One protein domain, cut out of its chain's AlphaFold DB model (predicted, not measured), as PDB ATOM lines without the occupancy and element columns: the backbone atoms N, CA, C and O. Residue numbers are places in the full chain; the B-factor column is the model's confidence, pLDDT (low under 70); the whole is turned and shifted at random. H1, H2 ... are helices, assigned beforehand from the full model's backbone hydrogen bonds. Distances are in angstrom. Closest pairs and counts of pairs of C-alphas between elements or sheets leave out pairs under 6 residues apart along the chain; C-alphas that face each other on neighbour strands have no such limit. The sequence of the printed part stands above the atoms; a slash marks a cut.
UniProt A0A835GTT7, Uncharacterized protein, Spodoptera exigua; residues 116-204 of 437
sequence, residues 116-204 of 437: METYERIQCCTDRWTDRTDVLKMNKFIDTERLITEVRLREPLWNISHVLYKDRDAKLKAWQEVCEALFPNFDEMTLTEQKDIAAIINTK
ATOM      1  N   MET A 116      97.376 132.226 153.520       60.06
ATOM      2  CA  MET A 116      97.061 131.427 152.325       60.06
ATOM      3  C   MET A 116      96.223 130.177 152.639       60.06
ATOM      4  O   MET A 116      95.262 129.907 151.924       60.06
ATOM      5  N   GLU A 117      96.483 129.472 153.748       63.03
ATOM      6  CA  GLU A 117      95.650 128.322 154.155       63.03
ATOM      7  C   GLU A 117      94.212 128.730 154.537       63.03
ATOM      8  O   GLU A 117      93.274 127.949 154.360       63.03
ATOM      9  N   THR A 118      94.004 129.953 155.041       63.97
ATOM     10  CA  THR A 118      92.651 130.493 155.241       63.97
ATOM     11  C   THR A 118      91.989 130.907 153.934       63.97
ATOM     12  O   THR A 118      90.796 130.657 153.781       63.97
ATOM     13  N   TYR A 119      92.732 131.469 152.977       56.34
ATOM     14  CA  TYR A 119      92.168 131.900 151.695       56.34
ATOM     15  C   TYR A 119      91.729 130.706 150.833       56.34
ATOM     16  O   TYR A 119      90.599 130.697 150.353       56.34
ATOM     17  N   GLU A 120      92.527 129.633 150.746       56.34
ATOM     18  CA  GLU A 120      92.137 128.412 150.017       56.34
ATOM     19  C   GLU A 120      90.942 127.688 150.663       56.34
ATOM     20  O   GLU A 120      90.077 127.159 149.962       56.34
ATOM     21  N   ARG A 121      90.826 127.712 152.001       54.22
ATOM     22  CA  ARG A 121      89.633 127.187 152.691       54.22
ATOM     23  C   ARG A 121      88.392 128.034 152.449       54.22
ATOM     24  O   ARG A 121      87.303 127.474 152.369       54.22
ATOM     25  N   ILE A 122      88.533 129.354 152.365       56.16
ATOM     26  CA  ILE A 122      87.416 130.263 152.085       56.16
ATOM     27  C   ILE A 122      86.981 130.130 150.617       56.16
ATOM     28  O   ILE A 122      85.781 130.124 150.343       56.16
ATOM     29  N   GLN A 123      87.917 129.914 149.692       50.53
ATOM     30  CA  GLN A 123      87.620 129.741 148.268       50.53
ATOM     31  C   GLN A 123      86.953 128.381 147.977       50.53
ATOM     32  O   GLN A 123      85.871 128.345 147.397       50.53
ATOM     33  N   CYS A 124      87.444 127.276 148.558       49.97
ATOM     34  CA  CYS A 124      86.744 125.978 148.501       49.97
ATOM     35  C   CYS A 124      85.344 126.003 149.148       49.97
ATOM     36  O   CYS A 124      84.460 125.227 148.780       49.97
ATOM     37  N   CYS A 125      85.136 126.868 150.145       46.06
ATOM     38  CA  CYS A 125      83.842 127.030 150.798       46.06
ATOM     39  C   CYS A 125      82.908 127.993 150.067       46.06
ATOM     40  O   CYS A 125      81.738 127.991 150.409       46.06
ATOM     41  N   THR A 126      83.360 128.798 149.105       47.06
ATOM     42  CA  THR A 126      82.489 129.725 148.358       47.06
ATOM     43  C   THR A 126      82.013 129.119 147.039       47.06
ATOM     44  O   THR A 126      80.832 129.256 146.721       47.06
ATOM     45  N   ASP A 127      82.838 128.299 146.382       44.03
ATOM     46  CA  ASP A 127      82.451 127.550 145.172       44.03
ATOM     47  C   ASP A 127      81.336 126.517 145.431       44.03
ATOM     48  O   ASP A 127      80.568 126.170 144.540       44.03
ATOM     49  N   ARG A 128      81.172 126.059 146.681       45.66
ATOM     50  CA  ARG A 128      80.080 125.146 147.064       45.66
ATOM     51  C   ARG A 128      78.722 125.842 147.256       45.66
ATOM     52  O   ARG A 128      77.703 125.163 147.363       45.66
ATOM     53  N   TRP A 129      78.689 127.171 147.371       44.19
ATOM     54  CA  TRP A 129      77.457 127.917 147.675       44.19
ATOM     55  C   TRP A 129      76.817 128.547 146.440       44.19
ATOM     56  O   TRP A 129      75.596 128.692 146.423       44.19
ATOM     57  N   THR A 130      77.597 128.858 145.404       48.25
ATOM     58  CA  THR A 130      77.085 129.347 144.112       48.25
ATOM     59  C   THR A 130      76.285 128.278 143.360       48.25
ATOM     60  O   THR A 130      75.287 128.600 142.724       48.25
ATOM     61  N   ASP A 131      76.616 127.000 143.542       54.81
ATOM     62  CA  ASP A 131      75.898 125.879 142.914       54.81
ATOM     63  C   ASP A 131      74.465 125.710 143.469       54.81
ATOM     64  O   ASP A 131      73.511 125.330 142.790       54.81
ATOM     65  N   ARG A 132      74.252 126.088 144.736       54.78
ATOM     66  CA  ARG A 132      72.954 125.914 145.406       54.78
ATOM     67  C   ARG A 132      71.929 126.981 145.019       54.78
ATOM     68  O   ARG A 132      70.725 126.754 145.157       54.78
ATOM     69  N   THR A 133      72.380 128.143 144.543       57.06
ATOM     70  CA  THR A 133      71.483 129.210 144.083       57.06
ATOM     71  C   THR A 133      70.819 128.894 142.748       57.06
ATOM     72  O   THR A 133      69.675 129.305 142.546       57.06
ATOM     73  N   ASP A 134      71.457 128.098 141.888       62.59
ATOM     74  CA  ASP A 134      70.863 127.687 140.612       62.59
ATOM     75  C   ASP A 134      69.780 126.617 140.804       62.59
ATOM     76  O   ASP A 134      68.703 126.716 140.213       62.59
ATOM     77  N   VAL A 135      69.962 125.699 141.760       60.69
ATOM     78  CA  VAL A 135      68.918 124.744 142.179       60.69
ATOM     79  C   VAL A 135      67.678 125.468 142.731       60.69
ATOM     80  O   VAL A 135      66.541 125.137 142.390       60.69
ATOM     81  N   LEU A 136      67.867 126.520 143.538       63.31
ATOM     82  CA  LEU A 136      66.756 127.341 144.043       63.31
ATOM     83  C   LEU A 136      66.057 128.144 142.938       63.31
ATOM     84  O   LEU A 136      64.857 128.409 143.037       63.31
ATOM     85  N   LYS A 137      66.781 128.515 141.878       70.81
ATOM     86  CA  LYS A 137      66.203 129.181 140.709       70.81
ATOM     87  C   LYS A 137      65.318 128.221 139.913       70.81
ATOM     88  O   LYS A 137      64.251 128.642 139.471       70.81
ATOM     89  N   MET A 138      65.690 126.941 139.822       67.25
ATOM     90  CA  MET A 138      64.897 125.900 139.152       67.25
ATOM     91  C   MET A 138      63.566 125.610 139.861       67.25
ATOM     92  O   MET A 138      62.546 125.442 139.192       67.25
ATOM     93  N   ASN A 139      63.513 125.677 141.199       66.50
ATOM     94  CA  ASN A 139      62.259 125.506 141.955       66.50
ATOM     95  C   ASN A 139      61.159 126.500 141.562       66.50
ATOM     96  O   ASN A 139      59.976 126.205 141.719       66.50
ATOM     97  N   LYS A 140      61.528 127.684 141.059       69.44
ATOM     98  CA  LYS A 140      60.560 128.719 140.682       69.44
ATOM     99  C   LYS A 140      59.879 128.447 139.333       69.44
ATOM    100  O   LYS A 140      58.904 129.124 139.022       69.44
ATOM    101  N   PHE A 141      60.363 127.476 138.558       80.31
ATOM    102  CA  PHE A 141      59.895 127.210 137.192       80.31
ATOM    103  C   PHE A 141      59.143 125.891 137.014       80.31
ATOM    104  O   PHE A 141      58.753 125.575 135.893       80.31
ATOM    105  N   ILE A 142      58.895 125.127 138.082       91.19
ATOM    106  CA  ILE A 142      58.083 123.914 137.952       91.19
ATOM    107  C   ILE A 142      56.626 124.321 137.728       91.19
ATOM    108  O   ILE A 142      55.930 124.749 138.654       91.19
ATOM    109  N   ASP A 143      56.166 124.165 136.489       93.44
ATOM    110  CA  ASP A 143      54.761 124.307 136.131       93.44
ATOM    111  C   ASP A 143      53.951 123.220 136.847       93.44
ATOM    112  O   ASP A 143      53.976 122.034 136.501       93.44
ATOM    113  N   THR A 144      53.261 123.640 137.905       93.69
ATOM    114  CA  THR A 144      52.509 122.742 138.778       93.69
ATOM    115  C   THR A 144      51.341 122.093 138.032       93.69
ATOM    116  O   THR A 144      51.024 120.937 138.306       93.69
ATOM    117  N   GLU A 145      50.723 122.779 137.065       95.38
ATOM    118  CA  GLU A 145      49.610 122.226 136.280       95.38
ATOM    119  C   GLU A 145      50.094 121.117 135.348       95.38
ATOM    120  O   GLU A 145      49.488 120.038 135.284       95.38
ATOM    121  N   ARG A 146      51.240 121.338 134.695       96.56
ATOM    122  CA  ARG A 146      51.895 120.317 133.873       96.56
ATOM    123  C   ARG A 146      52.329 119.119 134.712       96.56
ATOM    124  O   ARG A 146      52.016 117.992 134.343       96.56
ATOM    125  N   LEU A 147      52.954 119.343 135.871       96.50
ATOM    126  CA  LEU A 147      53.331 118.266 136.797       96.50
ATOM    127  C   LEU A 147      52.116 117.423 137.210       96.50
ATOM    128  O   LEU A 147      52.173 116.196 137.151       96.50
ATOM    129  N   ILE A 148      51.004 118.058 137.596       96.44
ATOM    130  CA  ILE A 148      49.782 117.337 137.978       96.44
ATOM    131  C   ILE A 148      49.235 116.525 136.793       96.44
ATOM    132  O   ILE A 148      48.802 115.387 136.983       96.44
ATOM    133  N   THR A 149      49.287 117.074 135.577       97.00
ATOM    134  CA  THR A 149      48.844 116.388 134.353       97.00
ATOM    135  C   THR A 149      49.706 115.162 134.045       97.00
ATOM    136  O   THR A 149      49.169 114.078 133.819       97.00
ATOM    137  N   GLU A 150      51.029 115.284 134.128       97.81
ATOM    138  CA  GLU A 150      51.961 114.174 133.898       97.81
ATOM    139  C   GLU A 150      51.831 113.066 134.954       97.81
ATOM    140  O   GLU A 150      51.855 111.875 134.626       97.81
ATOM    141  N   VAL A 151      51.628 113.433 136.225       97.12
ATOM    142  CA  VAL A 151      51.359 112.465 137.300       97.12
ATOM    143  C   VAL A 151      50.024 111.757 137.070       97.12
ATOM    144  O   VAL A 151      49.932 110.548 137.277       97.12
ATOM    145  N   ARG A 152      48.995 112.476 136.603       96.25
ATOM    146  CA  ARG A 152      47.681 111.900 136.285       96.25
ATOM    147  C   ARG A 152      47.772 110.829 135.199       96.25
ATOM    148  O   ARG A 152      47.130 109.792 135.348       96.25
ATOM    149  N   LEU A 153      48.566 111.054 134.149       97.31
ATOM    150  CA  LEU A 153      48.750 110.100 133.044       97.31
ATOM    151  C   LEU A 153      49.410 108.784 133.486       97.31
ATOM    152  O   LEU A 153      49.217 107.753 132.848       97.31
ATOM    153  N   ARG A 154      50.162 108.794 134.591       97.31
ATOM    154  CA  ARG A 154      50.915 107.632 135.080       97.31
ATOM    155  C   ARG A 154      50.241 107.007 136.290       97.31
ATOM    156  O   ARG A 154      50.637 107.201 137.442       97.31
ATOM    157  N   GLU A 155      49.239 106.182 136.010       96.50
ATOM    158  CA  GLU A 155      48.449 105.459 137.012       96.50
ATOM    159  C   GLU A 155      49.245 104.728 138.110       96.50
ATOM    160  O   GLU A 155      48.808 104.797 139.264       96.50
ATOM    161  N   PRO A 156      50.412 104.088 137.853       97.56
ATOM    162  CA  PRO A 156      51.187 103.420 138.905       97.56
ATOM    163  C   PRO A 156      51.565 104.323 140.088       97.56
ATOM    164  O   PRO A 156      51.831 103.824 141.186       97.56
ATOM    165  N   LEU A 157      51.594 105.645 139.888       96.56
ATOM    166  CA  LEU A 157      51.943 106.613 140.925       96.56
ATOM    167  C   LEU A 157      50.801 106.850 141.920       96.56
ATOM    168  O   LEU A 157      51.051 106.963 143.123       96.56
ATOM    169  N   TRP A 158      49.555 106.894 141.449       95.81
ATOM    170  CA  TRP A 158      48.418 107.372 142.242       95.81
ATOM    171  C   TRP A 158      47.267 106.366 142.371       95.81
ATOM    172  O   TRP A 158      46.590 106.343 143.403       95.81
ATOM    173  N   ASN A 159      47.053 105.509 141.371       95.31
ATOM    174  CA  ASN A 159      45.953 104.555 141.348       95.31
ATOM    175  C   ASN A 159      46.319 103.309 142.170       95.31
ATOM    176  O   ASN A 159      47.018 102.415 141.705       95.31
ATOM    177  N   ILE A 160      45.816 103.232 143.406       95.06
ATOM    178  CA  ILE A 160      46.081 102.114 144.336       95.06
ATOM    179  C   ILE A 160      45.597 100.767 143.770       95.06
ATOM    180  O   ILE A 160      46.135  99.720 144.133       95.06
ATOM    181  N   SER A 161      44.587 100.790 142.895       94.38
ATOM    182  CA  SER A 161      44.026  99.596 142.256       94.38
ATOM    183  C   SER A 161      44.847  99.118 141.056       94.38
ATOM    184  O   SER A 161      44.642  97.996 140.601       94.38
ATOM    185  N   HIS A 162      45.774  99.934 140.543       96.31
ATOM    186  CA  HIS A 162      46.615  99.565 139.411       96.31
ATOM    187  C   HIS A 162      47.571  98.425 139.797       96.31
ATOM    188  O   HIS A 162      48.194  98.452 140.861       96.31
ATOM    189  N   VAL A 163      47.732  97.429 138.919       97.56
ATOM    190  CA  VAL A 163      48.533  96.216 139.187       97.56
ATOM    191  C   VAL A 163      49.974  96.571 139.568       97.56
ATOM    192  O   VAL A 163      50.525  96.038 140.530       97.56
ATOM    193  N   LEU A 164      50.549  97.554 138.869       97.69
ATOM    194  CA  LEU A 164      51.918  98.025 139.094       97.69
ATOM    195  C   LEU A 164      52.065  99.002 140.272       97.69
ATOM    196  O   LEU A 164      53.171  99.434 140.567       97.69
ATOM    197  N   TYR A 165      50.993  99.356 140.989       96.56
ATOM    198  CA  TYR A 165      51.097 100.287 142.122       96.56
ATOM    199  C   TYR A 165      51.965  99.734 143.262       96.56
ATOM    200  O   TYR A 165      52.594 100.486 144.009       96.56
ATOM    201  N   LYS A 166      51.992  98.410 143.446       96.94
ATOM    202  CA  LYS A 166      52.837  97.770 144.467       96.94
ATOM    203  C   LYS A 166      54.280  97.579 144.011       96.94
ATOM    204  O   LYS A 166      55.138  97.368 144.865       96.94
ATOM    205  N   ASP A 167      54.529  97.654 142.709       98.06
ATOM    206  CA  ASP A 167      55.857  97.486 142.152       98.06
ATOM    207  C   ASP A 167      56.675  98.769 142.353       98.06
ATOM    208  O   ASP A 167      56.271  99.879 141.989       98.06
ATOM    209  N   ARG A 168      57.827  98.610 143.003       96.69
ATOM    210  CA  ARG A 168      58.753  99.706 143.274       96.69
ATOM    211  C   ARG A 168      59.414 100.187 141.987       96.69
ATOM    212  O   ARG A 168      59.584 101.395 141.831       96.69
ATOM    213  N   ASP A 169      59.757  99.271 141.092       97.00
ATOM    214  CA  ASP A 169      60.528  99.585 139.893       97.00
ATOM    215  C   ASP A 169      59.637 100.274 138.859       97.00
ATOM    216  O   ASP A 169      60.023 101.297 138.297       97.00
ATOM    217  N   ALA A 170      58.385  99.826 138.722       97.19
ATOM    218  CA  ALA A 170      57.384 100.518 137.911       97.19
ATOM    219  C   ALA A 170      57.115 101.955 138.394       97.19
ATOM    220  O   ALA A 170      56.949 102.859 137.578       97.19
ATOM    221  N   LYS A 171      57.108 102.195 139.712       96.62
ATOM    222  CA  LYS A 171      56.976 103.550 140.274       96.62
ATOM    223  C   LYS A 171      58.187 104.425 139.986       96.62
ATOM    224  O   LYS A 171      58.009 105.595 139.662       96.62
ATOM    225  N   LEU A 172      59.395 103.881 140.125       94.56
ATOM    226  CA  LEU A 172      60.624 104.607 139.802       94.56
ATOM    227  C   LEU A 172      60.664 104.977 138.320       94.56
ATOM    228  O   LEU A 172      60.918 106.134 138.000       94.56
ATOM    229  N   LYS A 173      60.320 104.031 137.440       96.56
ATOM    230  CA  LYS A 173      60.215 104.273 136.000       96.56
ATOM    231  C   LYS A 173      59.167 105.339 135.673       96.56
ATOM    232  O   LYS A 173      59.462 106.276 134.946       96.56
ATOM    233  N   ALA A 174      57.979 105.256 136.271       97.50
ATOM    234  CA  ALA A 174      56.944 106.267 136.075       97.50
ATOM    235  C   ALA A 174      57.404 107.664 136.528       97.50
ATOM    236  O   ALA A 174      57.143 108.642 135.840       97.50
ATOM    237  N   TRP A 175      58.117 107.784 137.653       96.75
ATOM    238  CA  TRP A 175      58.689 109.067 138.076       96.75
ATOM    239  C   TRP A 175      59.759 109.590 137.119       96.75
ATOM    240  O   TRP A 175      59.790 110.790 136.864       96.75
ATOM    241  N   GLN A 176      60.605 108.711 136.584       95.62
ATOM    242  CA  GLN A 176      61.596 109.083 135.578       95.62
ATOM    243  C   GLN A 176      60.916 109.666 134.332       95.62
ATOM    244  O   GLN A 176      61.258 110.766 133.912       95.62
ATOM    245  N   GLU A 177      59.879 108.999 133.825       96.94
ATOM    246  CA  GLU A 177      59.106 109.489 132.684       96.94
ATOM    247  C   GLU A 177      58.430 110.849 132.976       96.94
ATOM    248  O   GLU A 177      58.309 111.672 132.071       96.94
ATOM    249  N   VAL A 178      57.984 111.120 134.218       97.06
ATOM    250  CA  VAL A 178      57.482 112.459 134.608       97.06
ATOM    251  C   VAL A 178      58.594 113.502 134.499       97.06
ATOM    252  O   VAL A 178      58.355 114.591 133.980       97.06
ATOM    253  N   CYS A 179      59.798 113.196 134.987       95.88
ATOM    254  CA  CYS A 179      60.933 114.114 134.915       95.88
ATOM    255  C   CYS A 179      61.329 114.422 133.463       95.88
ATOM    256  O   CYS A 179      61.483 115.593 133.127       95.88
ATOM    257  N   GLU A 180      61.411 113.403 132.602       96.00
ATOM    258  CA  GLU A 180      61.679 113.552 131.161       96.00
ATOM    259  C   GLU A 180      60.608 114.415 130.470       96.00
ATOM    260  O   GLU A 180      60.917 115.291 129.663       96.00
ATOM    261  N   ALA A 181      59.335 114.238 130.836       96.50
ATOM    262  CA  ALA A 181      58.244 115.029 130.274       96.50
ATOM    263  C   ALA A 181      58.250 116.495 130.741       96.50
ATOM    264  O   ALA A 181      57.798 117.373 130.000       96.50
ATOM    265  N   LEU A 182      58.729 116.784 131.954       95.19
ATOM    266  CA  LEU A 182      58.835 118.149 132.486       95.19
ATOM    267  C   LEU A 182      60.081 118.880 131.985       95.19
ATOM    268  O   LEU A 182      60.022 120.087 131.747       95.19
ATOM    269  N   PHE A 183      61.180 118.153 131.795       94.25
ATOM    270  CA  PHE A 183      62.474 118.686 131.398       94.25
ATOM    271  C   PHE A 183      62.961 117.956 130.138       94.25
ATOM    272  O   PHE A 183      63.533 116.878 130.248       94.25
ATOM    273  N   PRO A 184      62.801 118.542 128.937       92.88
ATOM    274  CA  PRO A 184      63.206 117.899 127.680       92.88
ATOM    275  C   PRO A 184      64.682 117.478 127.615       92.88
ATOM    276  O   PRO A 184      65.019 116.560 126.880       92.88
ATOM    277  N   ASN A 185      65.547 118.120 128.406       93.75
ATOM    278  CA  ASN A 185      66.981 117.829 128.469       93.75
ATOM    279  C   ASN A 185      67.349 116.990 129.705       93.75
ATOM    280  O   ASN A 185      68.494 117.022 130.151       93.75
ATOM    281  N   PHE A 186      66.388 116.283 130.309       94.38
ATOM    282  CA  PHE A 186      66.629 115.500 131.522       94.38
ATOM    283  C   PHE A 186      67.721 114.442 131.315       94.38
ATOM    284  O   PHE A 186      68.584 114.284 132.175       94.38
ATOM    285  N   ASP A 187      67.744 113.793 130.149       94.94
ATOM    286  CA  ASP A 187      68.739 112.768 129.801       94.94
ATOM    287  C   ASP A 187      70.155 113.328 129.608       94.94
ATOM    288  O   ASP A 187      71.137 112.612 129.799       94.94
ATOM    289  N   GLU A 188      70.270 114.608 129.248       95.88
ATOM    290  CA  GLU A 188      71.555 115.291 129.061       95.88
ATOM    291  C   GLU A 188      72.142 115.801 130.386       95.88
ATOM    292  O   GLU A 188      73.342 116.071 130.473       95.88
ATOM    293  N   MET A 189      71.309 115.928 131.426       92.88
ATOM    294  CA  MET A 189      71.735 116.363 132.754       92.88
ATOM    295  C   MET A 189      72.578 115.298 133.453       92.88
ATOM    296  O   MET A 189      72.434 114.091 133.249       92.88
ATOM    297  N   THR A 190      73.456 115.741 134.349       95.94
ATOM    298  CA  THR A 190      74.265 114.820 135.142       95.94
ATOM    299  C   THR A 190      73.392 114.015 136.109       95.94
ATOM    300  O   THR A 190      72.369 114.484 136.606       95.94
ATOM    301  N   LEU A 191      73.833 112.802 136.465       93.50
ATOM    302  CA  LEU A 191      73.133 111.952 137.444       93.50
ATOM    303  C   LEU A 191      72.904 112.642 138.800       93.50
ATOM    304  O   LEU A 191      72.020 112.232 139.554       93.50
ATOM    305  N   THR A 192      73.721 113.637 139.146       92.75
ATOM    306  CA  THR A 192      73.558 114.433 140.367       92.75
ATOM    307  C   THR A 192      72.384 115.398 140.223       92.75
ATOM    308  O   THR A 192      71.482 115.373 141.054       92.75
ATOM    309  N   GLU A 193      72.326 116.159 139.130       92.00
ATOM    310  CA  GLU A 193      71.228 117.095 138.846       92.00
ATOM    311  C   GLU A 193      69.893 116.369 138.669       92.00
ATOM    312  O   GLU A 193      68.882 116.782 139.235       92.00
ATOM    313  N   GLN A 194      69.888 115.234 137.961       93.88
ATOM    314  CA  GLN A 194      68.698 114.392 137.821       93.88
ATOM    315  C   GLN A 194      68.157 113.949 139.188       93.88
ATOM    316  O   GLN A 194      66.946 113.965 139.421       93.88
ATOM    317  N   LYS A 195      69.049 113.576 140.118       92.19
ATOM    318  CA  LYS A 195      68.671 113.209 141.490       92.19
ATOM    319  C   LYS A 195      68.134 114.396 142.274       92.19
ATOM    320  O   LYS A 195      67.167 114.213 143.009       92.19
ATOM    321  N   ASP A 196      68.719 115.577 142.116       90.81
ATOM    322  CA  ASP A 196      68.268 116.786 142.805       90.81
ATOM    323  C   ASP A 196      66.891 117.236 142.301       90.81
ATOM    324  O   ASP A 196      66.005 117.517 143.108       90.81
ATOM    325  N   ILE A 197      66.645 117.188 140.987       91.69
ATOM    326  CA  ILE A 197      65.328 117.452 140.384       91.69
ATOM    327  C   ILE A 197      64.300 116.428 140.869       91.69
ATOM    328  O   ILE A 197      63.213 116.796 141.325       91.69
ATOM    329  N   ALA A 198      64.646 115.138 140.835       91.12
ATOM    330  CA  ALA A 198      63.773 114.086 141.339       91.12
ATOM    331  C   ALA A 198      63.486 114.256 142.840       91.12
ATOM    332  O   ALA A 198      62.372 113.973 143.287       91.12
ATOM    333  N   ALA A 199      64.460 114.730 143.624       90.75
ATOM    334  CA  ALA A 199      64.274 115.041 145.033       90.75
ATOM    335  C   ALA A 199      63.323 116.227 145.217       90.75
ATOM    336  O   ALA A 199      62.400 116.114 146.013       90.75
ATOM    337  N   ILE A 200      63.476 117.311 144.453       89.31
ATOM    338  CA  ILE A 200      62.591 118.485 144.488       89.31
ATOM    339  C   ILE A 200      61.142 118.099 144.172       89.31
ATOM    340  O   ILE A 200      60.230 118.442 144.923       89.31
ATOM    341  N   ILE A 201      60.915 117.340 143.099       90.56
ATOM    342  CA  ILE A 201      59.563 116.913 142.708       90.56
ATOM    343  C   ILE A 201      58.950 116.000 143.782       90.56
ATOM    344  O   ILE A 201      57.762 116.104 144.090       90.56
ATOM    345  N   ASN A 202      59.762 115.127 144.390       86.50
ATOM    346  CA  ASN A 202      59.309 114.213 145.439       86.50
ATOM    347  C   ASN A 202      59.260 114.831 146.838       86.50
ATOM    348  O   ASN A 202      58.660 114.231 147.741       86.50
ATOM    349  N   THR A 203      59.887 115.991 147.065       85.25
ATOM    350  CA  THR A 203      59.773 116.683 148.345       85.25
ATOM    351  C   THR A 203      58.322 117.067 148.519       85.25
ATOM    352  O   THR A 203      57.793 117.956 147.860       85.25
ATOM    353  N   LYS A 204      57.652 116.327 149.407       71.38
ATOM    354  CA  LYS A 204      56.271 116.579 149.792       71.38
ATOM    355  C   LYS A 204      56.184 118.059 150.109       71.38
ATOM    356  O   LYS A 204      56.893 118.514 151.004       71.38
TER     357      LYS A 204
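AT A GLANCE: This is residues 116 to 204 of the 437 residues of an uncharacterized protein of Spodoptera exigua (UniProt A0A835GTT7). A long helix, H1, sticks out with residues 116 to 134 as an arm from a body of short helices round H5, with H6 crossing H5. The printed part has 89 residues with six named helices, H1 to H6 in order, and no named strand: all helix. It is loose, radius of gyration of the C-alphas 17.4 A, spanning 62 by 25 by 25 A.

IN THESE COORDINATES: Find C-alpha 116 at (97.061, 131.427, 152.325); H1 runs 40.3 A to residue 141. Then come H2, residues 144 to 153; H3, 155 to 158; H4, 163 to 166; H5, 168 to 182, 21.4 A; and H6, 191 to 202, ending at (59.309, 114.213, 145.439).

HOW THE PARTS SIT: H1 is close to H6 but not clearly touching: C-alphas 139 and 200, the closest, are 7.5 A apart. The hub, H5, touches H2, H3, H4 and H6, H4 only at the corner; it is about perpendicular to H6, 84 degrees. O i to N i+4 pairs are within hydrogen-bond range throughout H2, H5 and H6, and 12 of 22 in H1.

THE WHOLE: The printed part has no cut. Residues 116 to 136 and 138 to 140 have pLDDT under 70.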